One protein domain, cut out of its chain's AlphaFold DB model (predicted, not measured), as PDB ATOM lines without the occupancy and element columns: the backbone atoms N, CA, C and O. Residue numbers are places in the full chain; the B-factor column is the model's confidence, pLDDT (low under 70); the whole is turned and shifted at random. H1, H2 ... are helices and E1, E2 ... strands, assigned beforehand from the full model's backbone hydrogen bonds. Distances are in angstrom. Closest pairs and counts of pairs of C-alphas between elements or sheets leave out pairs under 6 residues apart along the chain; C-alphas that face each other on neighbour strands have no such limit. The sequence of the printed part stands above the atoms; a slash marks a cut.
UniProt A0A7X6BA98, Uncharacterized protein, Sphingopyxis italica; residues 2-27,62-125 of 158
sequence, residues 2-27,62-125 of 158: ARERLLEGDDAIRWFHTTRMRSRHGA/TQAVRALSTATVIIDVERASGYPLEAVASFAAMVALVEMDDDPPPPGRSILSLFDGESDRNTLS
ATOM      1  N   ALA A   2      23.673 -53.674  37.931       58.88
ATOM      2  CA  ALA A   2      24.842 -53.767  37.021       58.88
ATOM      3  C   ALA A   2      25.371 -55.201  36.776       58.88
ATOM      4  O   ALA A   2      25.596 -55.598  35.639       58.88
ATOM      5  N   ARG A   3      25.495 -56.021  37.831       60.53
ATOM      6  CA  ARG A   3      25.884 -57.443  37.705       60.53
ATOM      7  C   ARG A   3      24.865 -58.272  36.914       60.53
ATOM      8  O   ARG A   3      25.235 -59.259  36.302       60.53
ATOM      9  N   GLU A   4      23.596 -57.900  36.971       60.34
ATOM     10  CA  GLU A   4      22.509 -58.643  36.327       60.34
ATOM     11  C   GLU A   4      22.461 -58.331  34.836       60.34
ATOM     12  O   GLU A   4      22.491 -59.253  34.043       60.34
ATOM     13  N   ARG A   5      22.606 -57.057  34.440       64.81
ATOM     14  CA  ARG A   5      22.851 -56.681  33.033       64.81
ATOM     15  C   ARG A   5      24.091 -57.350  32.439       64.81
ATOM     16  O   ARG A   5      24.083 -57.735  31.281       64.81
ATOM     17  N   LEU A   6      25.145 -57.535  33.233       66.12
ATOM     18  CA  LEU A   6      26.337 -58.247  32.772       66.12
ATOM     19  C   LEU A   6      26.061 -59.728  32.454       66.12
ATOM     20  O   LEU A   6      26.655 -60.273  31.530       66.12
ATOM     21  N   LEU A   7      25.213 -60.382  33.253       67.50
ATOM     22  CA  LEU A   7      24.957 -61.823  33.166       67.50
ATOM     23  C   LEU A   7      23.770 -62.170  32.259       67.50
ATOM     24  O   LEU A   7      23.789 -63.215  31.619       67.50
ATOM     25  N   GLU A   8      22.760 -61.307  32.217       73.44
ATOM     26  CA  GLU A   8      21.464 -61.533  31.567       73.44
ATOM     27  C   GLU A   8      21.203 -60.562  30.410       73.44
ATOM     28  O   GLU A   8      20.237 -60.738  29.675       73.44
ATOM     29  N   GLY A   9      22.034 -59.529  30.243       73.44
ATOM     30  CA  GLY A   9      21.911 -58.588  29.132       73.44
ATOM     31  C   GLY A   9      22.314 -59.230  27.809       73.44
ATOM     32  O   GLY A   9      23.261 -60.017  27.758       73.44
ATOM     33  N   ASP A  10      21.619 -58.851  26.741       82.06
ATOM     34  CA  ASP A  10      21.809 -59.382  25.387       82.06
ATOM     35  C   ASP A  10      22.643 -58.456  24.482       82.06
ATOM     36  O   ASP A  10      22.714 -58.667  23.272       82.06
ATOM     37  N   ASP A  11      23.302 -57.448  25.058       85.75
ATOM     38  CA  ASP A  11      24.110 -56.486  24.310       85.75
ATOM     39  C   ASP A  11      25.423 -57.105  23.802       85.75
ATOM     40  O   ASP A  11      26.054 -57.935  24.469       85.75
ATOM     41  N   ALA A  12      25.868 -56.665  22.617       89.00
ATOM     42  CA  ALA A  12      27.110 -57.133  21.993       89.00
ATOM     43  C   ALA A  12      28.357 -56.809  22.836       89.00
ATOM     44  O   ALA A  12      29.322 -57.575  22.855       89.00
ATOM     45  N   ILE A  13      28.332 -55.690  23.564       87.94
ATOM     46  CA  ILE A  13      29.378 -55.293  24.505       87.94
ATOM     47  C   ILE A  13      28.723 -54.991  25.847       87.94
ATOM     48  O   ILE A  13      27.812 -54.177  25.932       87.94
ATOM     49  N   ARG A  14      29.209 -55.637  26.909       88.31
ATOM     50  CA  ARG A  14      28.729 -55.464  28.287       88.31
ATOM     51  C   ARG A  14      29.900 -55.104  29.185       88.31
ATOM     52  O   ARG A  14      30.952 -55.733  29.099       88.31
ATOM     53  N   TRP A  15      29.736 -54.130  30.073       87.50
ATOM     54  CA  TRP A  15      30.822 -53.685  30.947       87.50
ATOM     55  C   TRP A  15      30.370 -53.448  32.382       87.50
ATOM     56  O   TRP A  15      29.193 -53.257  32.682       87.50
ATOM     57  N   PHE A  16      31.340 -53.467  33.291       85.00
ATOM     58  CA  PHE A  16      31.148 -52.993  34.653       85.00
ATOM     59  C   PHE A  16      32.433 -52.400  35.216       85.00
ATOM     60  O   PHE A  16      33.546 -52.850  34.919       85.00
ATOM     61  N   HIS A  17      32.263 -51.428  36.106       83.31
ATOM     62  CA  HIS A  17      33.360 -50.768  36.794       83.31
ATOM     63  C   HIS A  17      33.380 -51.140  38.272       83.31
ATOM     64  O   HIS A  17      32.353 -51.223  38.946       83.31
ATOM     65  N   THR A  18      34.583 -51.324  38.806       78.75
ATOM     66  CA  THR A  18      34.815 -51.289  40.250       78.75
ATOM     67  C   THR A  18      35.414 -49.939  40.590       78.75
ATOM     68  O   THR A  18      36.423 -49.535  40.009       78.75
ATOM     69  N   THR A  19      34.807 -49.235  41.542       77.38
ATOM     70  CA  THR A  19      35.321 -47.957  42.035       77.38
ATOM     71  C   THR A  19      35.837 -48.084  43.456       77.38
ATOM     72  O   THR A  19      35.376 -48.908  44.250       77.38
ATOM     73  N   ARG A  20      36.827 -47.258  43.794       69.00
ATOM     74  CA  ARG A  20      37.343 -47.123  45.158       69.00
ATOM     75  C   ARG A  20      37.415 -45.654  45.534       69.00
ATOM     76  O   ARG A  20      37.763 -44.810  44.711       69.00
ATOM     77  N   MET A  21      37.135 -45.362  46.798       64.88
ATOM     78  CA  MET A  21      37.378 -44.033  47.345       64.88
ATOM     79  C   MET A  21      38.882 -43.836  47.534       64.88
ATOM     80  O   MET A  21      39.559 -44.631  48.193       64.88
ATOM     81  N   ARG A  22      39.410 -42.775  46.933       63.94
ATOM     82  CA  ARG A  22      40.793 -42.325  47.085       63.94
ATOM     83  C   ARG A  22      40.791 -40.899  47.616       63.94
ATOM     84  O   ARG A  22      39.844 -40.148  47.402       63.94
ATOM     85  N   SER A  23      41.848 -40.510  48.314       62.28
ATOM     86  CA  SER A  23      42.122 -39.092  48.542       62.28
ATOM     87  C   SER A  23      42.323 -38.391  47.193       62.28
ATOM     88  O   SER A  23      42.772 -39.022  46.236       62.28
ATOM     89  N   ARG A  24      42.069 -37.077  47.139       60.31
ATOM     90  CA  ARG A  24      42.466 -36.169  46.043       60.31
ATOM     91  C   ARG A  24      43.828 -36.505  45.415       60.31
ATOM     92  O   ARG A  24      43.979 -36.413  44.206       60.31
ATOM     93  N   HIS A  25      44.820 -36.864  46.231       60.81
ATOM     94  CA  HIS A  25      46.188 -37.136  45.778       60.81
ATOM     95  C   HIS A  25      46.426 -38.617  45.411       60.81
ATOM     96  O   HIS A  25      47.565 -39.069  45.367       60.81
ATOM     97  N   GLY A  26      45.369 -39.416  45.225       53.44
ATOM     98  CA  GLY A  26      45.448 -40.842  44.868       53.44
ATOM     99  C   GLY A  26      45.761 -41.794  46.032       53.44
ATOM    100  O   GLY A  26      45.648 -43.019  45.885       53.44
ATOM    101  N   ALA A  27      46.095 -41.261  47.213       61.66
ATOM    102  CA  ALA A  27      46.333 -42.059  48.413       61.66
ATOM    103  C   ALA A  27      45.074 -42.848  48.814       61.66
ATOM    104  O   ALA A  27      43.948 -42.352  48.710       61.66
ATOM    105  N   THR A  62      35.606 -31.655  47.146       51.09
ATOM    106  CA  THR A  62      35.390 -32.963  47.774       51.09
ATOM    107  C   THR A  62      36.742 -33.606  48.093       51.09
ATOM    108  O   THR A  62      37.538 -33.869  47.201       51.09
ATOM    109  N   GLN A  63      37.036 -33.838  49.379       52.22
ATOM    110  CA  GLN A  63      38.333 -34.381  49.829       52.22
ATOM    111  C   GLN A  63      38.549 -35.869  49.494       52.22
ATOM    112  O   GLN A  63      39.676 -36.367  49.553       52.22
ATOM    113  N   ALA A  64      37.480 -36.570  49.118       56.09
ATOM    114  CA  ALA A  64      37.514 -37.921  48.582       56.09
ATOM    115  C   ALA A  64      37.057 -37.901  47.119       56.09
ATOM    116  O   ALA A  64      36.074 -37.241  46.776       56.09
ATOM    117  N   VAL A  65      37.777 -38.638  46.282       62.81
ATOM    118  CA  VAL A  65      37.498 -38.839  44.862       62.81
ATOM    119  C   VAL A  65      37.086 -40.294  44.662       62.81
ATOM    120  O   VAL A  65      37.762 -41.216  45.129       62.81
ATOM    121  N   ARG A  66      35.977 -40.506  43.952       65.62
ATOM    122  CA  ARG A  66      35.600 -41.828  43.446       65.62
ATOM    123  C   ARG A  66      36.483 -42.126  42.238       65.62
ATOM    124  O   ARG A  66      36.310 -41.513  41.194       65.62
ATOM    125  N   ALA A  67      37.444 -43.027  42.397       68.06
ATOM    126  CA  ALA A  67      38.346 -43.415  41.319       68.06
ATOM    127  C   ALA A  67      37.901 -44.746  40.700       68.06
ATOM    128  O   ALA A  67      37.622 -45.704  41.432       68.06
ATOM    129  N   LEU A  68      37.888 -44.813  39.364       70.75
ATOM    130  CA  LEU A  68      37.810 -46.068  38.614       70.75
ATOM    131  C   LEU A  68      39.034 -46.919  38.969       70.75
ATOM    132  O   LEU A  68      40.169 -46.500  38.754       70.75
ATOM    133  N   SER A  69      38.824 -48.089  39.579       77.62
ATOM    134  CA  SER A  69      39.924 -49.004  39.910       77.62
ATOM    135  C   SER A  69      40.122 -50.073  38.849       77.62
ATOM    136  O   SER A  69      41.242 -50.526  38.633       77.62
ATOM    137  N   THR A  70      39.029 -50.535  38.250       81.44
ATOM    138  CA  THR A  70      39.027 -51.618  37.264       81.44
ATOM    139  C   THR A  70      37.799 -51.466  36.382       81.44
ATOM    140  O   THR A  70      36.712 -51.224  36.907       81.44
ATOM    141  N   ALA A  71      37.975 -51.639  35.076       87.19
ATOM    142  CA  ALA A  71      36.897 -51.804  34.114       87.19
ATOM    143  C   ALA A  71      37.014 -53.203  33.511       87.19
ATOM    144  O   ALA A  71      38.099 -53.608  33.094       87.19
ATOM    145  N   THR A  72      35.913 -53.942  33.494       87.75
ATOM    146  CA  THR A  72      35.840 -55.248  32.841       87.75
ATOM    147  C   THR A  72      34.857 -55.131  31.694       87.75
ATOM    148  O   THR A  72      33.717 -54.730  31.916       87.75
ATOM    149  N   VAL A  73      35.298 -55.499  30.494       89.69
ATOM    150  CA  VAL A  73      34.489 -55.474  29.274       89.69
ATOM    151  C   VAL A  73      34.366 -56.899  28.744       89.69
ATOM    152  O   VAL A  73      35.364 -57.603  28.602       89.69
ATOM    153  N   ILE A  74      33.136 -57.325  28.483       90.25
ATOM    154  CA  ILE A  74      32.783 -58.613  27.894       90.25
ATOM    155  C   ILE A  74      32.242 -58.335  26.495       90.25
ATOM    156  O   ILE A  74      31.305 -57.555  26.340       90.25
ATOM    157  N   ILE A  75      32.825 -58.990  25.494       90.88
ATOM    158  CA  ILE A  75      32.438 -58.850  24.089       90.88
ATOM    159  C   ILE A  75      31.828 -60.173  23.633       90.88
ATOM    160  O   ILE A  75      32.473 -61.220  23.712       90.88
ATOM    161  N   ASP A  76      30.585 -60.119  23.170       91.81
ATOM    162  CA  ASP A  76      29.896 -61.232  22.532       91.81
ATOM    163  C   ASP A  76      30.210 -61.217  21.030       91.81
ATOM    164  O   ASP A  76      29.744 -60.357  20.282       91.81
ATOM    165  N   VAL A  77      31.054 -62.154  20.593       90.00
ATOM    166  CA  VAL A  77      31.569 -62.197  19.215       90.00
ATOM    167  C   VAL A  77      30.466 -62.504  18.202       90.00
ATOM    168  O   VAL A  77      30.511 -61.994  17.085       90.00
ATOM    169  N   GLU A  78      29.469 -63.307  18.576       90.69
ATOM    170  CA  GLU A  78      28.369 -63.653  17.672       90.69
ATOM    171  C   GLU A  78      27.490 -62.430  17.408       90.69
ATOM    172  O   GLU A  78      27.107 -62.176  16.267       90.69
ATOM    173  N   ARG A  79      27.246 -61.622  18.444       89.19
ATOM    174  CA  ARG A  79      26.449 -60.391  18.343       89.19
ATOM    175  C   ARG A  79      27.209 -59.203  17.764       89.19
ATOM    176  O   ARG A  79      26.600 -58.345  17.138       89.19
ATOM    177  N   ALA A  80      28.527 -59.157  17.942       89.12
ATOM    178  CA  ALA A  80      29.390 -58.158  17.312       89.12
ATOM    179  C   ALA A  80      29.716 -58.487  15.840       89.12
ATOM    180  O   ALA A  80      30.356 -57.689  15.152       89.12
ATOM    181  N   SER A  81      29.294 -59.655  15.346       88.00
ATOM    182  CA  SER A  81      29.497 -60.065  13.958       88.00
ATOM    183  C   SER A  81      28.857 -59.074  12.982       88.00
ATOM    184  O   SER A  81      27.733 -58.617  13.180       88.00
ATOM    185  N   GLY A  82      29.580 -58.742  11.911       87.62
ATOM    186  CA  GLY A  82      29.164 -57.741  10.922       87.62
ATOM    187  C   GLY A  82      29.724 -56.338  11.169       87.62
ATOM    188  O   GLY A  82      29.726 -55.538  10.236       87.62
ATOM    189  N   TYR A  83      30.278 -56.064  12.355       89.50
ATOM    190  CA  TYR A  83      30.989 -54.818  12.647       89.50
ATOM    191  C   TYR A  83      32.511 -54.986  12.498       89.50
ATOM    192  O   TYR A  83      33.053 -56.054  12.803       89.50
ATOM    193  N   PRO A  84      33.241 -53.944  12.058       90.38
ATOM    194  CA  PRO A  84      34.699 -53.978  12.007       90.38
ATOM    195  C   PRO A  84      35.308 -54.185  13.398       90.38
ATOM    196  O   PRO A  84      34.911 -53.537  14.364       90.38
ATOM    197  N   LEU A  85      36.332 -55.041  13.494       90.31
ATOM    198  CA  LEU A  85      37.031 -55.309  14.759       90.31
ATOM    199  C   LEU A  85      37.555 -54.023  15.415       90.31
ATOM    200  O   LEU A  85      37.488 -53.875  16.631       90.31
ATOM    201  N   GLU A  86      38.058 -53.091  14.606       91.31
ATOM    202  CA  GLU A  86      38.552 -51.793  15.073       91.31
ATOM    203  C   GLU A  86      37.446 -50.948  15.723       91.31
ATOM    204  O   GLU A  86      37.678 -50.328  16.762       91.31
ATOM    205  N   ALA A  87      36.224 -50.998  15.186       91.31
ATOM    206  CA  ALA A  87      35.070 -50.296  15.735       91.31
ATOM    207  C   ALA A  87      34.674 -50.866  17.101       91.31
ATOM    208  O   ALA A  87      34.528 -50.131  18.078       91.31
ATOM    209  N   VAL A  88      34.577 -52.196  17.183       92.12
ATOM    210  CA  VAL A  88      34.266 -52.932  18.418       92.12
ATOM    211  C   VAL A  88      35.327 -52.655  19.487       92.12
ATOM    212  O   VAL A  88      34.996 -52.411  20.647       92.12
ATOM    213  N   ALA A  89      36.607 -52.635  19.104       91.94
ATOM    214  CA  ALA A  89      37.707 -52.303  20.004       91.94
ATOM    215  C   ALA A  89      37.658 -50.839  20.471       91.94
ATOM    216  O   ALA A  89      37.886 -50.568  21.650       91.94
ATOM    217  N   SER A  90      37.324 -49.904  19.579       91.81
ATOM    218  CA  SER A  90      37.184 -48.478  19.899       91.81
ATOM    219  C   SER A  90      36.023 -48.228  20.866       91.81
ATOM    220  O   SER A  90      36.189 -47.515  21.857       91.81
ATOM    221  N   PHE A  91      34.880 -48.887  20.651       91.12
ATOM    222  CA  PHE A  91      33.758 -48.877  21.592       91.12
ATOM    223  C   PHE A  91      34.187 -49.432  22.955       91.12
ATOM    224  O   PHE A  91      33.982 -48.789  23.984       91.12
ATOM    225  N   ALA A  92      34.820 -50.612  22.970       91.62
ATOM    226  CA  ALA A  92      35.280 -51.256  24.198       91.62
ATOM    227  C   ALA A  92      36.266 -50.370  24.980       91.62
ATOM    228  O   ALA A  92      36.201 -50.306  26.207       91.62
ATOM    229  N   ALA A  93      37.153 -49.658  24.279       91.12
ATOM    230  CA  ALA A  93      38.070 -48.703  24.885       91.12
ATOM    231  C   ALA A  93      37.328 -47.521  25.531       91.12
ATOM    232  O   ALA A  93      37.644 -47.165  26.666       91.12
ATOM    233  N   MET A  94      36.312 -46.957  24.866       89.69
ATOM    234  CA  MET A  94      35.501 -45.867  25.429       89.69
ATOM    235  C   MET A  94      34.823 -46.272  26.734       89.69
ATOM    236  O   MET A  94      35.008 -45.605  27.755       89.69
ATOM    237  N   VAL A  95      34.101 -47.395  26.737       88.75
ATOM    238  CA  VAL A  95      33.384 -47.861  27.937       88.75
ATOM    239  C   VAL A  95      34.330 -48.348  29.040       88.75
ATOM    240  O   VAL A  95      33.983 -48.333  30.221       88.75
ATOM    241  N   ALA A  96      35.559 -48.746  28.696       87.88
ATOM    242  CA  ALA A  96      36.582 -49.061  29.689       87.88
ATOM    243  C   ALA A  96      37.131 -47.806  30.387       87.88
ATOM    244  O   ALA A  96      37.451 -47.855  31.577       87.88
ATOM    245  N   LEU A  97      37.252 -46.694  29.658       86.31
ATOM    246  CA  LEU A  97      37.836 -45.449  30.158       86.31
ATOM    247  C   LEU A  97      36.819 -44.569  30.891       86.31
ATOM    248  O   LEU A  97      37.190 -43.864  31.832       86.31
ATOM    249  N   VAL A  98      35.541 -44.628  30.512       83.75
ATOM    250  CA  VAL A  98      34.500 -43.761  31.076       83.75
ATOM    251  C   VAL A  98      33.357 -44.579  31.677       83.75
ATOM    252  O   VAL A  98      32.860 -45.527  31.076       83.75
ATOM    253  N   GLU A  99      32.917 -44.196  32.881       76.88
ATOM    254  CA  GLU A  99      31.673 -44.694  33.487       76.88
ATOM    255  C   GLU A  99      30.503 -43.961  32.805       76.88
ATOM    256  O   GLU A  99      30.186 -42.826  33.166       76.88
ATOM    257  N   MET A 100      29.927 -44.570  31.763       71.88
ATOM    258  CA  MET A 100      28.754 -44.062  31.041       71.88
ATOM    259  C   MET A 100      27.584 -45.038  31.169       71.88
ATOM    260  O   MET A 100      27.785 -46.254  31.161       71.88
ATOM    261  N   ASP A 101      26.387 -44.471  31.301       66.62
ATOM    262  CA  ASP A 101      25.115 -45.174  31.153       66.62
ATOM    263  C   ASP A 101      24.597 -44.963  29.723       66.62
ATOM    264  O   ASP A 101      24.834 -43.910  29.130       66.62
ATOM    265  N   ASP A 102      23.834 -45.926  29.208       62.72
ATOM    266  CA  ASP A 102      23.195 -45.856  27.881       62.72
ATOM    267  C   ASP A 102      21.959 -44.932  27.838       62.72
ATOM    268  O   ASP A 102      21.275 -44.830  26.821       62.72
ATOM    269  N   ASP A 103      21.639 -44.272  28.957       60.34
ATOM    270  CA  ASP A 103      20.521 -43.340  29.092       60.34
ATOM    271  C   ASP A 103      21.031 -41.959  29.543       60.34
ATOM    272  O   ASP A 103      21.520 -41.825  30.674       60.34
ATOM    273  N   PRO A 104      20.925 -40.907  28.708       60.91
ATOM    274  CA  PRO A 104      20.329 -40.855  27.362       60.91
ATOM    275  C   PRO A 104      21.197 -41.516  26.270       60.91
ATOM    276  O   PRO A 104      22.400 -41.679  26.480       60.91
ATOM    277  N   PRO A 105      20.621 -41.829  25.087       70.06
ATOM    278  CA  PRO A 105      21.352 -42.462  23.995       70.06
ATOM    279  C   PRO A 105      22.576 -41.636  23.568       70.06
ATOM    280  O   PRO A 105      22.527 -40.395  23.590       70.06
ATOM    281  N   PRO A 106      23.668 -42.308  23.169       73.25
ATOM    282  CA  PRO A 106      24.904 -41.646  22.799       73.25
ATOM    283  C   PRO A 106      24.709 -40.699  21.607       73.25
ATOM    284  O   PRO A 106      23.831 -40.906  20.764       73.25
ATOM    285  N   PRO A 107      25.506 -39.619  21.522       73.94
ATOM    286  CA  PRO A 107      25.396 -38.679  20.420       73.94
ATOM    287  C   PRO A 107      25.715 -39.387  19.103       73.94
ATOM    288  O   PRO A 107      26.723 -40.077  19.000       73.94
ATOM    289  N   GLY A 108      24.910 -39.143  18.067       73.00
ATOM    290  CA  GLY A 108      24.961 -39.894  16.807       73.00
ATOM    291  C   GLY A 108      26.253 -39.781  15.987       73.00
ATOM    292  O   GLY A 108      26.301 -40.299  14.886       73.00
ATOM    293  N   ARG A 109      27.317 -39.116  16.444       81.69
ATOM    294  CA  ARG A 109      28.653 -39.208  15.815       81.69
ATOM    295  C   ARG A 109      29.650 -40.027  16.630       81.69
ATOM    296  O   ARG A 109      30.692 -40.380  16.097       81.69
ATOM    297  N   SER A 110      29.310 -40.366  17.868       86.69
ATOM    298  CA  SER A 110      30.152 -41.138  18.772       86.69
ATOM    299  C   SER A 110      30.259 -42.592  18.338       86.69
ATOM    300  O   SER A 110      29.294 -43.182  17.844       86.69
ATOM    301  N   ILE A 111      31.408 -43.206  18.615       89.19
ATOM    302  CA  ILE A 111      31.562 -44.658  18.531       89.19
ATOM    303  C   ILE A 111      30.558 -45.393  19.427       89.19
ATOM    304  O   ILE A 111      30.215 -46.531  19.137       89.19
ATOM    305  N   LEU A 112      30.041 -44.761  20.486       88.31
ATOM    306  CA  LEU A 112      29.063 -45.367  21.391       88.31
ATOM    307  C   LEU A 112      27.714 -45.655  20.713       88.31
ATOM    308  O   LEU A 112      26.965 -46.490  21.197       88.31
ATOM    309  N   SER A 113      27.428 -45.047  19.559       87.31
ATOM    310  CA  SER A 113      26.253 -45.372  18.736       87.31
ATOM    311  C   SER A 113      26.505 -46.517  17.740       87.31
ATOM    312  O   SER A 113      25.722 -46.703  16.809       87.31
ATOM    313  N   LEU A 114      27.603 -47.279  17.876       87.31
ATOM    314  CA  LEU A 114      27.988 -48.345  16.935       87.31
ATOM    315  C   LEU A 114      26.865 -49.366  16.698       87.31
ATOM    316  O   LEU A 114      26.646 -49.772  15.561       87.31
ATOM    317  N   PHE A 115      26.146 -49.753  17.753       85.50
ATOM    318  CA  PHE A 115      25.099 -50.777  17.683       85.50
ATOM    319  C   PHE A 115      23.690 -50.214  17.413       85.50
ATOM    320  O   PHE A 115      22.751 -50.994  17.277       85.50
ATOM    321  N   ASP A 116      23.545 -48.892  17.245       82.12
ATOM    322  CA  ASP A 116      22.253 -48.216  17.007       82.12
ATOM    323  C   ASP A 116      21.820 -48.213  15.524       82.12
ATOM    324  O   ASP A 116      20.835 -47.576  15.148       82.12
ATOM    325  N   GLY A 117      22.532 -48.944  14.658       68.69
ATOM    326  CA  GLY A 117      22.106 -49.221  13.281       68.69
ATOM    327  C   GLY A 117      22.710 -48.332  12.189       68.69
ATOM    328  O   GLY A 117      22.336 -48.481  11.029       68.69
ATOM    329  N   GLU A 118      23.664 -47.454  12.511       61.50
ATOM    330  CA  GLU A 118      24.381 -46.648  11.513       61.50
ATOM    331  C   GLU A 118      25.836 -47.147  11.389       61.50
ATOM    332  O   GLU A 118      26.645 -47.045  12.309       61.50
ATOM    333  N   SER A 119      26.127 -47.815  10.269       56.19
ATOM    334  CA  SER A 119      27.157 -48.866  10.173       56.19
ATOM    335  C   SER A 119      28.555 -48.410   9.734       56.19
ATOM    336  O   SER A 119      29.439 -49.251   9.609       56.19
ATOM    337  N   ASP A 120      28.787 -47.114   9.515       68.38
ATOM    338  CA  ASP A 120      30.050 -46.611   8.934       68.38
ATOM    339  C   ASP A 120      31.081 -46.135   9.979       68.38
ATOM    340  O   ASP A 120      32.043 -45.432   9.660       68.38
ATOM    341  N   ARG A 121      30.912 -46.509  11.253       77.31
ATOM    342  CA  ARG A 121      31.829 -46.111  12.333       77.31
ATOM    343  C   ARG A 121      32.927 -47.145  12.520       77.31
ATOM    344  O   ARG A 121      32.668 -48.234  13.018       77.31
ATOM    345  N   ASN A 122      34.160 -46.766  12.195       80.12
ATOM    346  CA  ASN A 122      35.320 -47.655  12.321       80.12
ATOM    347  C   ASN A 122      36.273 -47.259  13.454       80.12
ATOM    348  O   ASN A 122      37.067 -48.083  13.894       80.12
ATOM    349  N   THR A 123      36.202 -46.012  13.921       86.56
ATOM    350  CA  THR A 123      37.156 -45.435  14.872       86.56
ATOM    351  C   THR A 123      36.481 -44.400  15.775       86.56
ATOM    352  O   THR A 123      35.309 -44.071  15.578       86.56
ATOM    353  N   LEU A 124      37.215 -43.908  16.776       87.56
ATOM    354  CA  LEU A 124      36.775 -42.806  17.633       87.56
ATOM    355  C   LEU A 124      36.532 -41.554  16.790       87.56
ATOM    356  O   LEU A 124      37.378 -41.174  15.983       87.56
ATOM    357  N   SER A 125      35.394 -40.900  16.997       88.81
ATOM    358  CA  SER A 125      35.153 -39.583  16.409       88.81
ATOM    359  C   SER A 125      35.986 -38.507  17.109       88.81
ATOM    360  O   SER A 125      36.393 -38.682  18.261       88.81
TER     361      SER A 125
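AT A GLANCE: This is residues 2 to 27 and 62 to 125 of the 158 residues of an uncharacterized protein of Sphingopyxis italica (UniProt A0A7X6BA98). A long two-stranded ribbon, E1 and E2, makes the length of the domain; near one end it passes between two helices, with H2 packed on both strands and the small H1 on E1. Residues 98 to 125, with no named element, loop beside H2. The printed part has 90 residues, with two named helices and two named strands in the order H1, E1, E2, H2; the sheet E1 - E2 is antiparallel. The class is mixed, helices and strands, with under half of the residues in named elements. The whole is only just loose, close to compact, with a radius of gyration of the C-alphas of 14.8 A, and elongated, spanning 45 by 29 by 23 A.

IN THESE COORDINATES: Find C-alpha 2 at (24.842, -53.767, 37.021), where H1, residues 2 to 8, begins. E1, residues 13 to 23, starts at (29.378, -55.293, 24.505) and runs 31.7 A. E2, residues 64 to 75, runs 32.6 A. H2, residues 85 to 97, runs 18.3 A to C-alpha 97 at (37.836, -45.449, 30.158).

HOW THE PARTS SIT: Look first at E1 and E2, antiparallel at 161 degrees: N 14 and O 74 are 2.9 A apart and N 67 and O 20 2.9 A, within hydrogen-bond range. The closest C-alphas of E2 and H2 are those of Ala 71 and Ala 96, 5.2 A; of H1 and E1, Leu 6 and Arg 14, 5.8 A. H1 and H2 are apart. In H1 and H2 every O i to N i+4 pair is within hydrogen-bond range.

THE WHOLE: The C-alphas of Gln 63 and Gly 82, the two farthest apart, are 46.3 A apart. Residues 28 to 61 are not printed; C-alphas 27 and 62 stand 14.2 A apart across this cut. The model's pLDDT is under 70 in 28 residues, among them 20 to 27 and 62 to 67.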